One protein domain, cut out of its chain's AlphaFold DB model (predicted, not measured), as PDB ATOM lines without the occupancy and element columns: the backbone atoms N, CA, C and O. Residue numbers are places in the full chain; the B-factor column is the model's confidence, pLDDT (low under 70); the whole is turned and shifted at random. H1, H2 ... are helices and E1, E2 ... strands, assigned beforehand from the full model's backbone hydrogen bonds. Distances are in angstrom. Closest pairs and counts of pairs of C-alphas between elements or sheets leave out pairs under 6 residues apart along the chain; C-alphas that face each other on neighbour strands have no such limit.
ATOM      1  N   PRO A 717     281.591 256.849 288.173       61.00
ATOM      2  CA  PRO A 717     282.181 257.218 289.469       61.00
ATOM      3  C   PRO A 717     283.648 256.797 289.642       61.00
ATOM      4  O   PRO A 717     284.468 257.593 290.093       61.00
ATOM      5  N   ALA A 718     284.013 255.580 289.222       57.56
ATOM      6  CA  ALA A 718     285.393 255.099 289.328       57.56
ATOM      7  C   ALA A 718     286.362 255.864 288.407       57.56
ATOM      8  O   ALA A 718     287.509 256.101 288.781       57.56
ATOM      9  N   LEU A 719     285.897 256.300 287.229       64.69
ATOM     10  CA  LEU A 719     286.697 257.096 286.297       64.69
ATOM     11  C   LEU A 719     286.872 258.531 286.815       64.69
ATOM     12  O   LEU A 719     287.970 259.070 286.729       64.69
ATOM     13  N   ARG A 720     285.829 259.112 287.432       64.19
ATOM     14  CA  ARG A 720     285.919 260.393 288.157       64.19
ATOM     15  C   ARG A 720     286.958 260.322 289.272       64.19
ATOM     16  O   ARG A 720     287.826 261.181 289.351       64.19
ATOM     17  N   HIS A 721     286.909 259.267 290.087       62.31
ATOM     18  CA  HIS A 721     287.863 259.067 291.176       62.31
ATOM     19  C   HIS A 721     289.301 258.911 290.661       62.31
ATOM     20  O   HIS A 721     290.202 259.576 291.162       62.31
ATOM     21  N   TYR A 722     289.512 258.094 289.624       65.88
ATOM     22  CA  TYR A 722     290.826 257.918 289.001       65.88
ATOM     23  C   TYR A 722     291.400 259.237 288.465       65.88
ATOM     24  O   TYR A 722     292.556 259.544 288.740       65.88
ATOM     25  N   VAL A 723     290.596 260.037 287.751       64.69
ATOM     26  CA  VAL A 723     291.018 261.347 287.226       64.69
ATOM     27  C   VAL A 723     291.397 262.292 288.360       64.69
ATOM     28  O   VAL A 723     292.493 262.844 288.338       64.69
ATOM     29  N   SER A 724     290.553 262.403 289.387       67.25
ATOM     30  CA  SER A 724     290.822 263.273 290.533       67.25
ATOM     31  C   SER A 724     292.057 262.861 291.336       67.25
ATOM     32  O   SER A 724     292.684 263.715 291.955       67.25
ATOM     33  N   LEU A 725     292.440 261.581 291.334       67.62
ATOM     34  CA  LEU A 725     293.652 261.109 292.008       67.62
ATOM     35  C   LEU A 725     294.949 261.441 291.253       67.62
ATOM     36  O   LEU A 725     295.993 261.515 291.895       67.62
ATOM     37  N   GLN A 726     294.915 261.649 289.929       68.38
ATOM     38  CA  GLN A 726     296.138 261.818 289.122       68.38
ATOM     39  C   GLN A 726     296.982 263.031 289.535       68.38
ATOM     40  O   GLN A 726     298.207 262.942 289.509       68.38
ATOM     41  N   ASN A 727     296.335 264.123 289.951       67.19
ATOM     42  CA  ASN A 727     296.991 265.358 290.396       67.19
ATOM     43  C   ASN A 727     296.725 265.662 291.880       67.19
ATOM     44  O   ASN A 727     296.897 266.796 292.325       67.19
ATOM     45  N   ALA A 728     296.274 264.670 292.651       72.00
ATOM     46  CA  ALA A 728     295.978 264.878 294.059       72.00
ATOM     47  C   ALA A 728     297.263 265.058 294.881       72.00
ATOM     48  O   ALA A 728     298.230 264.307 294.741       72.00
ATOM     49  N   THR A 729     297.248 266.019 295.796       75.44
ATOM     50  CA  THR A 729     298.300 266.248 296.780       75.44
ATOM     51  C   THR A 729     297.848 265.805 298.162       75.44
ATOM     52  O   THR A 729     296.702 266.010 298.563       75.44
ATOM     53  N   LEU A 730     298.765 265.200 298.915       82.81
ATOM     54  CA  LEU A 730     298.547 264.898 300.323       82.81
ATOM     55  C   LEU A 730     298.970 266.107 301.166       82.81
ATOM     56  O   LEU A 730     300.152 266.440 301.233       82.81
ATOM     57  N   GLU A 731     298.014 266.744 301.825       83.19
ATOM     58  CA  GLU A 731     298.231 267.893 302.699       83.19
ATOM     59  C   GLU A 731     298.047 267.495 304.169       83.19
ATOM     60  O   GLU A 731     297.070 266.843 304.541       83.19
ATOM     61  N   ILE A 732     298.969 267.923 305.033       82.62
ATOM     62  CA  ILE A 732     298.845 267.791 306.491       82.62
ATOM     63  C   ILE A 732     298.718 269.196 307.065       82.62
ATOM     64  O   ILE A 732     299.630 270.011 306.921       82.62
ATOM     65  N   GLY A 733     297.600 269.507 307.720       81.88
ATOM     66  CA  GLY A 733     297.390 270.874 308.188       81.88
ATOM     67  C   GLY A 733     296.041 271.146 308.834       81.88
ATOM     68  O   GLY A 733     295.335 270.244 309.280       81.88
ATOM     69  N   LYS A 734     295.709 272.437 308.923       78.25
ATOM     70  CA  LYS A 734     294.419 272.931 309.413       78.25
ATOM     71  C   LYS A 734     293.625 273.490 308.239       78.25
ATOM     72  O   LYS A 734     294.124 274.376 307.552       78.25
ATOM     73  N   LYS A 735     292.382 273.042 308.072       72.31
ATOM     74  CA  LYS A 735     291.404 273.649 307.164       72.31
ATOM     75  C   LYS A 735     290.301 274.336 307.970       72.31
ATOM     76  O   LYS A 735     289.832 273.811 308.982       72.31
ATOM     77  N   ALA A 736     289.933 275.550 307.567       60.47
ATOM     78  CA  ALA A 736     288.941 276.369 308.257       60.47
ATOM     79  C   ALA A 736     287.695 276.537 307.386       60.47
ATOM     80  O   ALA A 736     287.746 277.192 306.351       60.47
ATOM     81  N   GLU A 737     286.573 275.995 307.848       59.56
ATOM     82  CA  GLU A 737     285.245 276.326 307.330       59.56
ATOM     83  C   GLU A 737     284.508 277.205 308.338       59.56
ATOM     84  O   GLU A 737     284.799 277.161 309.534       59.56
ATOM     85  N   GLN A 738     283.535 277.986 307.859       50.53
ATOM     86  CA  GLN A 738     282.808 279.042 308.585       50.53
ATOM     87  C   GLN A 738     282.068 278.603 309.877       50.53
ATOM     88  O   GLN A 738     281.405 279.431 310.498       50.53
ATOM     89  N   ALA A 739     282.222 277.355 310.340       51.88
ATOM     90  CA  ALA A 739     281.780 276.907 311.664       51.88
ATOM     91  C   ALA A 739     282.708 275.887 312.371       51.88
ATOM     92  O   ALA A 739     282.673 275.837 313.598       51.88
ATOM     93  N   ASN A 740     283.567 275.127 311.670       59.34
ATOM     94  CA  ASN A 740     284.400 274.067 312.269       59.34
ATOM     95  C   ASN A 740     285.836 274.095 311.714       59.34
ATOM     96  O   ASN A 740     286.082 273.760 310.556       59.34
ATOM     97  N   GLN A 741     286.806 274.477 312.552       70.00
ATOM     98  CA  GLN A 741     288.230 274.331 312.225       70.00
ATOM     99  C   GLN A 741     288.646 272.874 312.422       70.00
ATOM    100  O   GLN A 741     288.584 272.375 313.547       70.00
ATOM    101  N   ARG A 742     289.098 272.228 311.345       81.00
ATOM    102  CA  ARG A 742     289.506 270.819 311.313       81.00
ATOM    103  C   ARG A 742     291.014 270.712 311.104       81.00
ATOM    104  O   ARG A 742     291.576 271.409 310.261       81.00
ATOM    105  N   ALA A 743     291.675 269.863 311.880       83.75
ATOM    106  CA  ALA A 743     293.085 269.526 311.729       83.75
ATOM    107  C   ALA A 743     293.205 268.056 311.317       83.75
ATOM    108  O   ALA A 743     292.516 267.208 311.883       83.75
ATOM    109  N   GLY A 744     294.046 267.747 310.334       86.25
ATOM    110  CA  GLY A 744     294.094 266.390 309.805       86.25
ATOM    111  C   GLY A 744     294.990 266.195 308.592       86.25
ATOM    112  O   GLY A 744     295.785 267.066 308.231       86.25
ATOM    113  N   ILE A 745     294.830 265.019 307.993       88.75
ATOM    114  CA  ILE A 745     295.434 264.625 306.723       88.75
ATOM    115  C   ILE A 745     294.340 264.701 305.664       88.75
ATOM    116  O   ILE A 745     293.277 264.094 305.817       88.75
ATOM    117  N   PHE A 746     294.606 265.439 304.595       85.12
ATOM    118  CA  PHE A 746     293.662 265.691 303.517       85.12
ATOM    119  C   PHE A 746     294.293 265.278 302.194       85.12
ATOM    120  O   PHE A 746     295.425 265.649 301.897       85.12
ATOM    121  N   LEU A 747     293.553 264.519 301.396       83.56
ATOM    122  CA  LEU A 747     293.892 264.287 300.001       83.56
ATOM    123  C   LEU A 747     293.117 265.310 299.173       83.56
ATOM    124  O   LEU A 747     291.893 265.220 299.063       83.56
ATOM    125  N   THR A 748     293.814 266.315 298.657       74.69
ATOM    126  CA  THR A 748     293.234 267.465 297.955       74.69
ATOM    127  C   THR A 748     293.599 267.419 296.483       74.69
ATOM    128  O   THR A 748     294.664 266.939 296.115       74.69
ATOM    129  N   ASN A 749     292.730 267.934 295.624       73.19
ATOM    130  CA  ASN A 749     293.103 268.268 294.256       73.19
ATOM    131  C   ASN A 749     292.528 269.654 293.958       73.19
ATOM    132  O   ASN A 749     291.325 269.809 293.767       73.19
ATOM    133  N   ASN A 750     293.388 270.673 293.996       64.38
ATOM    134  CA  ASN A 750     292.971 272.071 293.850       64.38
ATOM    135  C   ASN A 750     292.608 272.432 292.397       64.38
ATOM    136  O   ASN A 750     291.962 273.454 292.172       64.38
ATOM    137  N   ASP A 751     292.982 271.578 291.438       60.09
ATOM    138  CA  ASP A 751     292.736 271.775 290.009       60.09
ATOM    139  C   ASP A 751     291.468 271.042 289.526       60.09
ATOM    140  O   ASP A 751     290.945 271.367 288.465       60.09
ATOM    141  N   GLN A 752     290.959 270.055 290.281       61.50
ATOM    142  CA  GLN A 752     289.823 269.205 289.892       61.50
ATOM    143  C   GLN A 752     288.879 268.918 291.066       61.50
ATOM    144  O   GLN A 752     289.242 268.242 292.024       61.50
ATOM    145  N   ALA A 753     287.621 269.344 290.944       56.41
ATOM    146  CA  ALA A 753     286.613 269.228 292.000       56.41
ATOM    147  C   ALA A 753     285.444 268.296 291.625       56.41
ATOM    148  O   ALA A 753     284.288 268.672 291.786       56.41
ATOM    149  N   PHE A 754     285.711 267.082 291.129       53.56
ATOM    150  CA  PHE A 754     284.633 266.106 290.897       53.56
ATOM    151  C   PHE A 754     283.920 265.759 292.205       53.56
ATOM    152  O   PHE A 754     284.535 265.151 293.083       53.56
ATOM    153  N   GLY A 755     282.630 266.092 292.318       49.78
ATOM    154  CA  GLY A 755     281.734 265.668 293.405       49.78
ATOM    155  C   GLY A 755     282.115 266.084 294.833       49.78
ATOM    156  O   GLY A 755     281.309 265.928 295.744       49.78
ATOM    157  N   SER A 756     283.305 266.636 295.059       54.38
ATOM    158  CA  SER A 756     283.720 267.083 296.375       54.38
ATOM    159  C   SER A 756     283.056 268.415 296.686       54.38
ATOM    160  O   SER A 756     283.404 269.448 296.116       54.38
ATOM    161  N   LYS A 757     282.125 268.411 297.644       52.44
ATOM    162  CA  LYS A 757     281.471 269.637 298.130       52.44
ATOM    163  C   LYS A 757     282.471 270.673 298.685       52.44
ATOM    164  O   LYS A 757     282.121 271.844 298.794       52.44
ATOM    165  N   TYR A 758     283.696 270.243 299.013       54.16
ATOM    166  CA  TYR A 758     284.699 271.025 299.747       54.16
ATOM    167  C   TYR A 758     286.132 270.951 299.159       54.16
ATOM    168  O   TYR A 758     287.042 271.612 299.654       54.16
ATOM    169  N   GLY A 759     286.344 270.210 298.065       58.06
ATOM    170  CA  GLY A 759     287.638 270.043 297.385       58.06
ATOM    171  C   GLY A 759     288.536 268.910 297.918       58.06
ATOM    172  O   GLY A 759     289.572 268.624 297.320       58.06
ATOM    173  N   GLU A 760     288.169 268.231 299.015       71.38
ATOM    174  CA  GLU A 760     288.864 267.024 299.491       71.38
ATOM    175  C   GLU A 760     288.304 265.738 298.863       71.38
ATOM    176  O   GLU A 760     287.092 265.515 298.844       71.38
ATOM    177  N   LEU A 761     289.200 264.867 298.395       73.88
ATOM    178  CA  LEU A 761     288.903 263.536 297.848       73.88
ATOM    179  C   LEU A 761     288.862 262.458 298.937       73.88
ATOM    180  O   LEU A 761     288.130 261.472 298.829       73.88
ATOM    181  N   ALA A 762     289.655 262.653 299.990       80.19
ATOM    182  CA  ALA A 762     289.618 261.875 301.218       80.19
ATOM    183  C   ALA A 762     290.126 262.722 302.391       80.19
ATOM    184  O   ALA A 762     290.960 263.612 302.208       80.19
ATOM    185  N   GLU A 763     289.653 262.438 303.602       86.62
ATOM    186  CA  GLU A 763     290.153 263.085 304.813       86.62
ATOM    187  C   GLU A 763     290.173 262.153 306.024       86.62
ATOM    188  O   GLU A 763     289.336 261.260 306.179       86.62
ATOM    189  N   VAL A 764     291.133 262.428 306.903       90.25
ATOM    190  CA  VAL A 764     291.194 261.960 308.287       90.25
ATOM    191  C   VAL A 764     291.385 263.200 309.144       90.25
ATOM    192  O   VAL A 764     292.480 263.765 309.172       90.25
ATOM    193  N   SER A 765     290.324 263.664 309.801       87.69
ATOM    194  CA  SER A 765     290.339 264.950 310.497       87.69
ATOM    195  C   SER A 765     289.650 264.920 311.861       87.69
ATOM    196  O   SER A 765     288.762 264.109 312.130       87.69
ATOM    197  N   ILE A 766     290.104 265.820 312.735       86.81
ATOM    198  CA  ILE A 766     289.514 266.115 314.042       86.81
ATOM    199  C   ILE A 766     289.250 267.619 314.158       86.81
ATOM    200  O   ILE A 766     290.058 268.430 313.695       86.81
ATOM    201  N   ASP A 767     288.133 268.017 314.759       81.44
ATOM    202  CA  ASP A 767     287.841 269.428 315.039       81.44
ATOM    203  C   ASP A 767     288.153 269.833 316.493       81.44
ATOM    204  O   ASP A 767     288.546 269.026 317.337       81.44
ATOM    205  N   LYS A 768     287.989 271.125 316.803       76.38
ATOM    206  CA  LYS A 768     288.221 271.668 318.157       76.38
ATOM    207  C   LYS A 768     287.227 271.167 319.207       76.38
ATOM    208  O   LYS A 768     287.438 271.404 320.394       76.38
ATOM    209  N   GLN A 769     286.138 270.542 318.782       73.44
ATOM    210  CA  GLN A 769     285.076 270.008 319.618       73.44
ATOM    211  C   GLN A 769     285.236 268.494 319.837       73.44
ATOM    212  O   GLN A 769     284.461 267.912 320.591       73.44
ATOM    213  N   GLY A 770     286.266 267.877 319.245       74.31
ATOM    214  CA  GLY A 770     286.549 266.450 319.359       74.31
ATOM    215  C   GLY A 770     285.751 265.583 318.386       74.31
ATOM    216  O   GLY A 770     285.755 264.361 318.542       74.31
ATOM    217  N   SER A 771     285.079 266.175 317.391       83.12
ATOM    218  CA  SER A 771     284.431 265.409 316.328       83.12
ATOM    219  C   SER A 771     285.496 264.794 315.431       83.12
ATOM    220  O   SER A 771     286.434 265.480 315.021       83.12
ATOM    221  N   ILE A 772     285.339 263.514 315.107       87.81
ATOM    222  CA  ILE A 772     286.259 262.777 314.236       87.81
ATOM    223  C   ILE A 772     285.541 262.477 312.926       87.81
ATOM    224  O   ILE A 772     284.393 262.027 312.938       87.81
ATOM    225  N   ARG A 773     286.235 262.687 311.806       87.56
ATOM    226  CA  ARG A 773     285.744 262.376 310.465       87.56
ATOM    227  C   ARG A 773     286.785 261.589 309.675       87.56
ATOM    228  O   ARG A 773     287.925 262.024 309.519       87.56
ATOM    229  N   LEU A 774     286.362 260.443 309.151       90.25
ATOM    230  CA  LEU A 774     287.080 259.635 308.172       90.25
ATOM    231  C   LEU A 774     286.202 259.558 306.928       90.25
ATOM    232  O   LEU A 774     285.079 259.058 306.994       90.25
ATOM    233  N   LYS A 775     286.681 260.076 305.803       85.94
ATOM    234  CA  LYS A 775     285.874 260.176 304.587       85.94
ATOM    235  C   LYS A 775     286.692 259.801 303.362       85.94
ATOM    236  O   LYS A 775     287.833 260.230 303.220       85.94
ATOM    237  N   ASN A 776     286.076 259.053 302.457       81.88
ATOM    238  CA  ASN A 776     286.434 258.982 301.044       81.88
ATOM    239  C   ASN A 776     285.145 259.022 300.202       81.88
ATOM    240  O   ASN A 776     284.067 259.251 300.746       81.88
ATOM    241  N   ALA A 777     285.237 258.798 298.889       71.38
ATOM    242  CA  ALA A 777     284.080 258.861 297.990       71.38
ATOM    243  C   ALA A 777     282.926 257.903 298.370       71.38
ATOM    244  O   ALA A 777     281.760 258.249 298.196       71.38
ATOM    245  N   ASN A 778     283.236 256.730 298.937       79.38
ATOM    246  CA  ASN A 778     282.275 255.633 299.124       79.38
ATOM    247  C   ASN A 778     282.057 255.253 300.596       79.38
ATOM    248  O   ASN A 778     281.261 254.361 300.896       79.38
ATOM    249  N   ASN A 779     282.803 255.865 301.516       86.00
ATOM    250  CA  ASN A 779     282.765 255.562 302.938       86.00
ATOM    251  C   ASN A 779     282.862 256.850 303.750       86.00
ATOM    252  O   ASN A 779     283.725 257.694 303.499       86.00
ATOM    253  N   LEU A 780     281.986 256.976 304.741       89.25
ATOM    254  CA  LEU A 780     281.967 258.090 305.677       89.25
ATOM    255  C   LEU A 780     281.791 257.540 307.081       89.25
ATOM    256  O   LEU A 780     280.828 256.832 307.365       89.25
ATOM    257  N   LEU A 781     282.708 257.910 307.961       91.31
ATOM    258  CA  LEU A 781     282.633 257.614 309.374       91.31
ATOM    259  C   LEU A 781     282.819 258.906 310.154       91.31
ATOM    260  O   LEU A 781     283.892 259.509 310.156       91.31
ATOM    261  N   GLU A 782     281.739 259.341 310.783       90.00
ATOM    262  CA  GLU A 782     281.681 260.557 311.576       90.00
ATOM    263  C   GLU A 782     281.207 260.246 312.984       90.00
ATOM    264  O   GLU A 782     280.175 259.596 313.175       90.00
ATOM    265  N   TRP A 783     281.918 260.787 313.966       87.88
ATOM    266  CA  TRP A 783     281.550 260.680 315.368       87.88
ATOM    267  C   TRP A 783     281.393 262.061 315.986       87.88
ATOM    268  O   TRP A 783     282.303 262.886 315.901       87.88
ATOM    269  N   ASN A 784     280.260 262.267 316.661       80.19
ATOM    270  CA  ASN A 784     279.982 263.441 317.495       80.19
ATOM    271  C   ASN A 784     280.040 264.788 316.748       80.19
ATOM    272  O   ASN A 784     280.404 265.803 317.332       80.19
ATOM    273  N   VAL A 785     279.651 264.814 315.470       79.31
ATOM    274  CA  VAL A 785     279.657 266.031 314.645       79.31
ATOM    275  C   VAL A 785     278.425 266.885 314.959       79.31
ATOM    276  O   VAL A 785     277.303 266.380 314.984       79.31
ATOM    277  N   LYS A 786     278.591 268.196 315.174       71.88
ATOM    278  CA  LYS A 786     277.452 269.125 315.316       71.88
ATOM    279  C   LYS A 786     276.638 269.211 314.030       71.88
ATOM    280  O   LYS A 786     277.203 269.462 312.969       71.88
ATOM    281  N   ASP A 787     275.317 269.083 314.145       65.75
ATOM    282  CA  ASP A 787     274.413 269.379 313.038       65.75
ATOM    283  C   ASP A 787     274.570 270.863 312.634       65.75
ATOM    284  O   ASP A 787     274.344 271.745 313.472       65.75
ATOM    285  N   PRO A 788     274.945 271.163 311.375       58.97
ATOM    286  CA  PRO A 788     275.109 272.536 310.900       58.97
ATOM    287  C   PRO A 788     273.832 273.376 311.010       58.97
ATOM    288  O   PRO A 788     273.914 274.596 311.132       58.97
ATOM    289  N   GLN A 789     272.658 272.738 310.967       62.03
ATOM    290  CA  GLN A 789     271.357 273.407 311.037       62.03
ATOM    291  C   GLN A 789     270.795 273.468 312.467       62.03
ATOM    292  O   GLN A 789     269.922 274.287 312.748       62.03
ATOM    293  N   ASN A 790     271.305 272.645 313.393       68.81
ATOM    294  CA  ASN A 790     270.898 272.648 314.798       68.81
ATOM    295  C   ASN A 790     272.082 272.351 315.729       68.81
ATOM    296  O   ASN A 790     272.367 271.206 316.071       68.81
ATOM    297  N   SER A 791     272.720 273.410 316.225       62.56
ATOM    298  CA  SER A 791     273.927 273.317 317.061       62.56
ATOM    299  C   SER A 791     273.780 272.546 318.390       62.56
ATOM    300  O   SER A 791     274.799 272.256 319.028       62.56
ATOM    301  N   TYR A 792     272.550 272.202 318.799       68.06
ATOM    302  CA  TYR A 792     272.243 271.372 319.971       68.06
ATOM    303  C   TYR A 792     272.159 269.869 319.656       68.06
ATOM    304  O   TYR A 792     272.118 269.057 320.579       68.06
ATOM    305  N   LYS A 793     272.135 269.480 318.376       67.75
ATOM    306  CA  LYS A 793     272.033 268.088 317.927       67.75
ATOM    307  C   LYS A 793     273.413 267.579 317.503       67.75
ATOM    308  O   LYS A 793     274.070 268.173 316.649       67.75
ATOM    309  N   MET A 794     273.857 266.480 318.110       73.00
ATOM    310  CA  MET A 794     275.011 265.711 317.633       73.00
ATOM    311  C   MET A 794     274.544 264.714 316.573       73.00
ATOM    312  O   MET A 794     273.490 264.096 316.728       73.00
ATOM    313  N   LYS A 795     275.348 264.520 315.530       76.00
ATOM    314  CA  LYS A 795     275.167 263.497 314.505       76.00
ATOM    315  C   LYS A 795     276.403 262.606 314.451       76.00
ATOM    316  O   LYS A 795     277.535 263.086 314.429       76.00
ATOM    317  N   SER A 796     276.158 261.305 314.401       86.06
ATOM    318  CA  SER A 796     277.157 260.299 314.055       86.06
ATOM    319  C   SER A 796     276.646 259.565 312.824       86.06
ATOM    320  O   SER A 796     275.472 259.190 312.783       86.06
ATOM    321  N   ARG A 797     277.501 259.417 311.811       89.12
ATOM    322  CA  ARG A 797     277.139 258.833 310.516       89.12
ATOM    323  C   ARG A 797     278.088 257.704 310.162       89.12
ATOM    324  O   ARG A 797     279.297 257.829 310.343       89.12
ATOM    325  N   PHE A 798     277.521 256.614 309.662       92.25
ATOM    326  CA  PHE A 798     278.259 255.418 309.279       92.25
ATOM    327  C   PHE A 798     277.792 254.937 307.905       92.25
ATOM    328  O   PHE A 798     276.751 254.288 307.786       92.25
ATOM    329  N   TYR A 799     278.550 255.273 306.866       91.06
ATOM    330  CA  TYR A 799     278.280 254.878 305.487       91.06
ATOM    331  C   TYR A 799     279.402 253.979 304.970       91.06
ATOM    332  O   TYR A 799     280.572 254.356 305.046       91.06
ATOM    333  N   MET A 800     279.053 252.812 304.426       87.69
ATOM    334  CA  MET A 800     280.016 251.872 303.843       87.69
ATOM    335  C   MET A 800     279.548 251.338 302.497       87.69
ATOM    336  O   MET A 800     278.418 250.861 302.369       87.69
ATOM    337  N   GLY A 801     280.448 251.347 301.513       79.56
ATOM    338  CA  GLY A 801     280.179 250.772 300.193       79.56
ATOM    339  C   GLY A 801     279.005 251.439 299.472       79.56
ATOM    340  O   GLY A 801     278.232 250.752 298.811       79.56
ATOM    341  N   VAL A 802     278.854 252.755 299.642       79.75
ATOM    342  CA  VAL A 802     277.835 253.574 298.968       79.75
ATOM    343  C   VAL A 802     278.413 254.222 297.705       79.75
ATOM    344  O   VAL A 802     279.631 254.347 297.583       79.75
ATOM    345  N   THR A 803     277.560 254.647 296.767       71.75
ATOM    346  CA  THR A 803     277.998 255.251 295.492       71.75
ATOM    347  C   THR A 803     278.698 256.597 295.676       71.75
ATOM    348  O   THR A 803     279.649 256.895 294.960       71.75
ATOM    349  N   ASP A 804     278.175 257.424 296.585       74.50
ATOM    350  CA  ASP A 804     278.641 258.787 296.845       74.50
ATOM    351  C   ASP A 804     278.141 259.238 298.225       74.50
ATOM    352  O   ASP A 804     276.933 259.364 298.451       74.50
ATOM    353  N   VAL A 805     279.066 259.456 299.161       76.31
ATOM    354  CA  VAL A 805     278.738 259.862 300.537       76.31
ATOM    355  C   VAL A 805     278.160 261.274 300.638       76.31
ATOM    356  O   VAL A 805     277.405 261.539 301.570       76.31
ATOM    357  N   ASP A 806     278.478 262.173 299.699       74.31
ATOM    358  CA  ASP A 806     278.042 263.576 299.733       74.31
ATOM    359  C   ASP A 806     276.618 263.763 299.189       74.31
ATOM    360  O   ASP A 806     276.000 264.811 299.390       74.31
ATOM    361  N   ARG A 807     276.076 262.732 298.530       73.31
ATOM    362  CA  ARG A 807     274.696 262.689 298.022       73.31
ATOM    363  C   ARG A 807     273.716 262.024 298.986       73.31
ATOM    364  O   ARG A 807     272.518 261.995 298.702       73.31
ATOM    365  N   ILE A 808     274.197 261.478 300.102       76.62
ATOM    366  CA  ILE A 808     273.331 260.856 301.104       76.62
ATOM    367  C   ILE A 808     272.656 261.961 301.937       76.62
ATOM    368  O   ILE A 808     273.355 262.822 302.472       76.62
ATOM    369  N   PRO A 809     271.315 261.953 302.060       78.44
ATOM    370  CA  PRO A 809     270.584 262.935 302.859       78.44
ATOM    371  C   PRO A 809     271.039 263.013 304.328       78.44
ATOM    372  O   PRO A 809     271.373 262.006 304.953       78.44
ATOM    373  N   ASP A 810     271.000 264.219 304.904       74.50
ATOM    374  CA  ASP A 810     271.486 264.512 306.265       74.50
ATOM    375  C   ASP A 810     270.662 263.872 307.405       74.50
ATOM    376  O   ASP A 810     271.056 263.975 308.574       74.50
ATOM    377  N   ASP A 811     269.514 263.263 307.097       80.56
ATOM    378  CA  ASP A 811     268.656 262.510 308.020       80.56
ATOM    379  C   ASP A 811     269.006 261.012 308.087       80.56
ATOM    380  O   ASP A 811     268.445 260.290 308.913       80.56
ATOM    381  N   VAL A 812     269.947 260.532 307.264       83.88
ATOM    382  CA  VAL A 812     270.428 259.142 307.269       83.88
ATOM    383  C   VAL A 812     271.603 258.997 308.239       83.88
ATOM    384  O   VAL A 812     272.632 259.650 308.089       83.88
ATOM    385  N   TYR A 813     271.501 258.098 309.218       86.69
ATOM    386  CA  TYR A 813     272.556 257.863 310.215       86.69
ATOM    387  C   TYR A 813     273.443 256.666 309.866       86.69
ATOM    388  O   TYR A 813     274.630 256.651 310.190       86.69
ATOM    389  N   PHE A 814     272.888 255.668 309.183       90.25
ATOM    390  CA  PHE A 814     273.603 254.453 308.815       90.25
ATOM    391  C   PHE A 814     273.195 254.008 307.418       90.25
ATOM    392  O   PHE A 814     272.003 253.942 307.119       90.25
ATOM    393  N   LYS A 815     274.171 253.670 306.576       88.75
ATOM    394  CA  LYS A 815     273.917 253.072 305.267       88.75
ATOM    395  C   LYS A 815     275.021 252.093 304.895       88.75
ATOM    396  O   LYS A 815     276.195 252.448 304.911       88.75
ATOM    397  N   VAL A 816     274.648 250.870 304.537       88.50
ATOM    398  CA  VAL A 816     275.587 249.856 304.044       88.50
ATOM    399  C   VAL A 816     275.083 249.309 302.722       88.50
ATOM    400  O   VAL A 816     273.947 248.837 302.642       88.50
ATOM    401  N   GLY A 817     275.951 249.345 301.714       77.12
ATOM    402  CA  GLY A 817     275.665 248.855 300.371       77.12
ATOM    403  C   GLY A 817     274.992 249.884 299.461       77.12
ATOM    404  O   GLY A 817     274.415 250.882 299.901       77.12
ATOM    405  N   ASP A 818     275.092 249.610 298.165       71.12
ATOM    406  CA  ASP A 818     274.589 250.438 297.074       71.12
ATOM    407  C   ASP A 818     273.312 249.812 296.493       71.12
ATOM    408  O   ASP A 818     273.256 248.608 296.223       71.12
ATOM    409  N   GLU A 819     272.289 250.636 296.261       62.38
ATOM    410  CA  GLU A 819     271.023 250.196 295.665       62.38
ATOM    411  C   GLU A 819     271.217 249.585 294.267       62.38
ATOM    412  O   GLU A 819     270.465 248.689 293.878       62.38
ATOM    413  N   THR A 820     272.251 250.012 293.536       60.06
ATOM    414  CA  THR A 820     272.594 249.508 292.196       60.06
ATOM    415  C   THR A 820     273.142 248.079 292.202       60.06
ATOM    416  O   THR A 820     273.008 247.376 291.202       60.06
ATOM    417  N   ASN A 821     273.662 247.602 293.340       60.84
ATOM    418  CA  ASN A 821     274.215 246.251 293.499       60.84
ATOM    419  C   ASN A 821     273.186 245.250 294.055       60.84
ATOM    420  O   ASN A 821     273.523 244.110 294.369       60.84
ATOM    421  N   GLY A 822     271.927 245.673 294.205       61.34
ATOM    422  CA  GLY A 822     270.831 244.815 294.645       61.34
ATOM    423  C   GLY A 822     270.759 244.575 296.155       61.34
ATOM    424  O   GLY A 822     269.855 243.869 296.588       61.34
ATOM    425  N   PHE A 823     271.622 245.166 296.983       77.94
ATOM    426  CA  PHE A 823     271.522 245.057 298.442       77.94
ATOM    427  C   PHE A 823     271.891 246.369 299.131       77.94
ATOM    428  O   PHE A 823     272.994 246.884 298.948       77.94
ATOM    429  N   SER A 824     270.988 246.877 299.971       83.88
ATOM    430  CA  SER A 824     271.261 248.045 300.810       83.88
ATOM    431  C   SER A 824     270.474 248.002 302.117       83.88
ATOM    432  O   SER A 824     269.278 247.690 302.113       83.88
ATOM    433  N   ILE A 825     271.114 248.399 303.215       86.50
ATOM    434  CA  ILE A 825     270.469 248.663 304.508       86.50
ATOM    435  C   ILE A 825     270.648 250.142 304.831       86.50
ATOM    436  O   ILE A 825     271.766 250.646 304.793       86.50
ATOM    437  N   GLU A 826     269.561 250.825 305.174       88.25
ATOM    438  CA  GLU A 826     269.532 252.247 305.505       88.25
ATOM    439  C   GLU A 826     268.767 252.473 306.818       88.25
ATOM    440  O   GLU A 826     267.638 252.007 306.979       88.25
ATOM    441  N   LEU A 827     269.369 253.206 307.756       87.06
ATOM    442  CA  LEU A 827     268.705 253.730 308.949       87.06
ATOM    443  C   LEU A 827     268.700 255.252 308.863       87.06
ATOM    444  O   LEU A 827     269.759 255.883 308.810       87.06
ATOM    445  N   LYS A 828     267.508 255.835 308.896       86.31
ATOM    446  CA  LYS A 828     267.299 257.280 308.886       86.31
ATOM    447  C   LYS A 828     266.381 257.705 310.020       86.31
ATOM    448  O   LYS A 828     265.797 256.874 310.716       86.31
ATOM    449  N   GLU A 829     266.271 259.003 310.253       80.25
ATOM    450  CA  GLU A 829     265.461 259.532 311.345       80.25
ATOM    451  C   GLU A 829     264.006 259.041 311.254       80.25
ATOM    452  O   GLU A 829     263.296 259.292 310.284       80.25
ATOM    453  N   GLY A 830     263.585 258.265 312.260       74.69
ATOM    454  CA  GLY A 830     262.232 257.715 312.355       74.69
ATOM    455  C   GLY A 830     261.899 256.559 311.404       74.69
ATOM    456  O   GLY A 830     260.751 256.124 311.400       74.69
ATOM    457  N   SER A 831     262.841 256.034 310.605       76.19
ATOM    458  CA  SER A 831     262.564 254.869 309.745       76.19
ATOM    459  C   SER A 831     263.806 254.049 309.387       76.19
ATOM    460  O   SER A 831     264.927 254.546 309.335       76.19
ATOM    461  N   SER A 832     263.594 252.760 309.118       78.81
ATOM    462  CA  SER A 832     264.629 251.839 308.644       78.81
ATOM    463  C   SER A 832     264.161 251.169 307.360       78.81
ATOM    464  O   SER A 832     262.977 250.865 307.218       78.81
ATOM    465  N   LYS A 833     265.074 250.982 306.409       76.88
ATOM    466  CA  LYS A 833     264.790 250.392 305.103       76.88
ATOM    467  C   LYS A 833     265.842 249.347 304.774       76.88
ATOM    468  O   LYS A 833     267.038 249.621 304.814       76.88
ATOM    469  N   ALA A 834     265.391 248.156 304.406       77.88
ATOM    470  CA  ALA A 834     266.235 247.118 303.833       77.88
ATOM    471  C   ALA A 834     265.718 246.785 302.432       77.88
ATOM    472  O   ALA A 834     264.515 246.574 302.245       77.88
ATOM    473  N   LYS A 835     266.621 246.750 301.449       74.12
ATOM    474  CA  LYS A 835     266.316 246.366 300.068       74.12
ATOM    475  C   LYS A 835     267.131 245.140 299.673       74.12
ATOM    476  O   LYS A 835     268.333 245.089 299.921       74.12
ATOM    477  N   ILE A 836     266.466 244.180 299.030       68.44
ATOM    478  CA  ILE A 836     267.080 242.982 298.438       68.44
ATOM    479  C   ILE A 836     266.586 242.868 296.993       68.44
ATOM    480  O   ILE A 836     265.383 242.905 296.734       68.44
ATOM    481  N   ASN A 837     267.514 242.733 296.049       66.75
ATOM    482  CA  ASN A 837     267.314 242.797 294.602       66.75
ATOM    483  C   ASN A 837     266.540 244.049 294.154       66.75
ATOM    484  O   ASN A 837     265.637 243.968 293.325       66.75
ATOM    485  N   GLY A 838     266.844 245.204 294.753       60.12
ATOM    486  CA  GLY A 838     266.221 246.487 294.403       60.12
ATOM    487  C   GLY A 838     264.777 246.686 294.893       60.12
ATOM    488  O   GLY A 838     264.219 247.755 294.661       60.12
ATOM    489  N   LYS A 839     264.174 245.716 295.600       69.06
ATOM    490  CA  LYS A 839     262.838 245.840 296.220       69.06
ATOM    491  C   LYS A 839     262.929 246.023 297.736       69.06
ATOM    492  O   LYS A 839     263.754 245.374 298.382       69.06
ATOM    493  N   GLU A 840     262.062 246.864 298.307       72.88
ATOM    494  CA  GLU A 840     261.951 247.040 299.765       72.88
ATOM    495  C   GLU A 840     261.356 245.787 300.429       72.88
ATOM    496  O   GLU A 840     260.425 245.169 299.907       72.88
ATOM    497  N   LEU A 841     261.893 245.408 301.592       73.19
ATOM    498  CA  LEU A 841     261.472 244.213 302.334       73.19
ATOM    499  C   LEU A 841     259.970 244.246 302.686       73.19
ATOM    500  O   LEU A 841     259.288 243.232 302.588       73.19
ATOM    501  N   GLU A 842     259.446 245.431 303.010       67.25
ATOM    502  CA  GLU A 842     258.030 245.680 303.317       67.25
ATOM    503  C   GLU A 842     257.102 245.358 302.134       67.25
ATOM    504  O   GLU A 842     256.054 244.745 302.319       67.25
ATOM    505  N   GLN A 843     257.516 245.662 300.899       65.81
ATOM    506  CA  GLN A 843     256.741 245.325 299.698       65.81
ATOM    507  C   GLN A 843     256.685 243.815 299.460       65.81
ATOM    508  O   GLN A 843     255.645 243.294 299.064       65.81
ATOM    509  N   LYS A 844     257.774 243.091 299.752       64.62
ATOM    510  CA  LYS A 844     257.764 241.621 299.712       64.62
ATOM    511  C   LYS A 844     256.826 241.028 300.761       64.62
ATOM    512  O   LYS A 844     256.126 240.069 300.453       64.62
ATOM    513  N   PHE A 845     256.788 241.589 301.970       68.50
ATOM    514  CA  PHE A 845     255.838 241.146 302.993       68.50
ATOM    515  C   PHE A 845     254.388 241.446 302.589       68.50
ATOM    516  O   PHE A 845     253.545 240.570 302.714       68.50
ATOM    517  N   HIS A 846     254.115 242.597 301.971       66.19
ATOM    518  CA  HIS A 846     252.790 242.913 301.422       66.19
ATOM    519  C   HIS A 846     252.353 241.989 300.267       66.19
ATOM    520  O   HIS A 846     251.177 241.643 300.166       66.19
ATOM    521  N   GLU A 847     253.271 241.558 299.394       62.66
ATOM    522  CA  GLU A 847     252.989 240.561 298.343       62.66
ATOM    523  C   GLU A 847     252.615 239.185 298.953       62.66
ATOM    524  O   GLU A 847     251.738 238.480 298.436       62.66
ATOM    525  N   ILE A 848     253.236 238.826 300.082       63.59
ATOM    526  CA  ILE A 848     252.925 237.615 300.857       63.59
ATOM    527  C   ILE A 848     251.569 237.763 301.564       63.59
ATOM    528  O   ILE A 848     250.713 236.894 301.404       63.59
ATOM    529  N   ASP A 849     251.321 238.881 302.249       63.31
ATOM    530  CA  ASP A 849     250.050 239.171 302.927       63.31
ATOM    531  C   ASP A 849     248.872 239.190 301.943       63.31
ATOM    532  O   ASP A 849     247.805 238.650 302.227       63.31
ATOM    533  N   GLY A 850     249.070 239.723 300.734       59.84
ATOM    534  CA  GLY A 850     248.066 239.680 299.668       59.84
ATOM    535  C   GLY A 850     247.750 238.262 299.175       59.84
ATOM    536  O   GLY A 850     246.650 238.005 298.682       59.84
ATOM    537  N   SER A 851     248.690 237.327 299.316       58.38
ATOM    538  CA  SER A 851     248.482 235.909 299.004       58.38
ATOM    539  C   SER A 851     247.759 235.187 300.146       58.38
ATOM    540  O   SER A 851     246.855 234.396 299.884       58.38
ATOM    541  N   VAL A 852     248.066 235.532 301.400       62.22
ATOM    542  CA  VAL A 852     247.359 235.043 302.597       62.22
ATOM    543  C   VAL A 852     245.905 235.538 302.622       62.22
ATOM    544  O   VAL A 852     244.986 234.738 302.772       62.22
ATOM    545  N   ALA A 853     245.660 236.815 302.317       53.66
ATOM    546  CA  ALA A 853     244.314 237.393 302.245       53.66
ATOM    547  C   ALA A 853     243.435 236.774 301.138       53.66
ATOM    548  O   ALA A 853     242.202 236.802 301.221       53.66
ATOM    549  N   LYS A 854     244.044 236.208 300.084       56.81
ATOM    550  CA  LYS A 854     243.328 235.429 299.059       56.81
ATOM    551  C   LYS A 854     242.907 234.053 299.570       56.81
ATOM    552  O   LYS A 854     241.829 233.602 299.192       56.81
ATOM    553  N   ILE A 855     243.719 233.417 300.412       60.03
ATOM    554  CA  ILE A 855     243.406 232.132 301.051       60.03
ATOM    555  C   ILE A 855     242.282 232.325 302.081       60.03
ATOM    556  O   ILE A 855     241.290 231.596 302.035       60.03
ATOM    557  N   ASP A 856     242.355 233.373 302.908       53.59
ATOM    558  CA  ASP A 856     241.292 233.717 303.866       53.59
ATOM    559  C   ASP A 856     239.956 234.012 303.164       53.59
ATOM    560  O   ASP A 856     238.918 233.459 303.526       53.59
ATOM    561  N   ASN A 857     239.976 234.781 302.067       52.53
ATOM    562  CA  ASN A 857     238.774 235.047 301.262       52.53
ATOM    563  C   ASN A 857     238.182 233.795 300.585       52.53
ATOM    564  O   ASN A 857     237.005 233.803 300.210       52.53
TER     565      ASN A 857
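What this domain is: This is residues 717 to 857 of the 1275 residues of an uncharacterized protein of Fusobacterium necrophorum (UniProt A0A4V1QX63). One long sheet of nine strands, side by side from E1 to E9 in chain order, forms a flat, twisted wall, and beyond its E9 edge residues 845 to 857 of helix H2 stick out as a free arm. A short helix, H1, sits by the strand ends near E1 to E3 and only grazes the sheet. The printed part has 141 residues, with two named helices and nine named strands in the order H1, E1 to E9, H2; the class is mixed, helices and strands. The sheet is mixed, with E6 and E7 parallel and the other neighbours antiparallel. The whole is loose, with a radius of gyration of the C-alphas of 19.3 A and spans of 69 by 39 by 17 A.

How they stand to each other: Start at E6, residues 790 to 800, and E7, residues 812 to 816, parallel at 7 degrees, with N 798 and O 813 2.9 A apart, within hydrogen-bond range. From E6 go to E5, residues 780 to 787, where N 782 and O 797 are 2.9 A apart, then to E4, residues 772 to 775, where N 774 and O 781 are 2.8 A apart. Next come E3, residues 760 to 767, with N 765 and O 773 at 2.9 A; E2, residues 741 to 748, with N 745 and O 764 at 2.9 A; and the edge strand E1, residues 729 to 736, with N 731 and O 746 at 2.8 A. E1 to E6 form a meander, each strand the antiparallel neighbour of the one before. E7, E8, residues 823 to 828, and the edge strand E9, residues 831 to 836, form another; N 827 and O 814 are 2.8 A apart, N 826 and O 833 2.8 A. H1, residues 717 to 726, only grazes the sheet with residues 721 to 725; its closest C-alpha pair with E3 is Ser 724 and Leu 761, 7.6 A. H2, residues 841 to 857, only grazes it with residues 841 to 844; its closest C-alpha pair with E9 is Leu 841 and Lys 835, 5.8 A. H1 and H2 are apart. In both helices every O i to N i+4 pair is within hydrogen-bond range.

Where its parts are: Find C-alpha 790 at (270.898, 272.648, 314.798); from there E6, the longest strand, runs 25.2 A to C-alpha 800. E1 covers 17.9 A and bends by 79 degrees at residue 732. H1 begins at C-alpha 717, (282.181, 257.218, 289.469), and H2 runs 24.5 A to C-alpha 857 at (238.774, 235.047, 301.262).

The domain as a whole: The C-alphas farthest apart are those of Gly 733 and Asn 857, 69.0 A; without the free stretch the body spans 50 by 39 by 17 A. The printed part has no cut, and its long links are E2 to E3 and E6 to E7. Mean pLDDT of the printed part is 73.0; 57 residues are under 70, among them 717 to 727, 750 to 759 and 842 to 857.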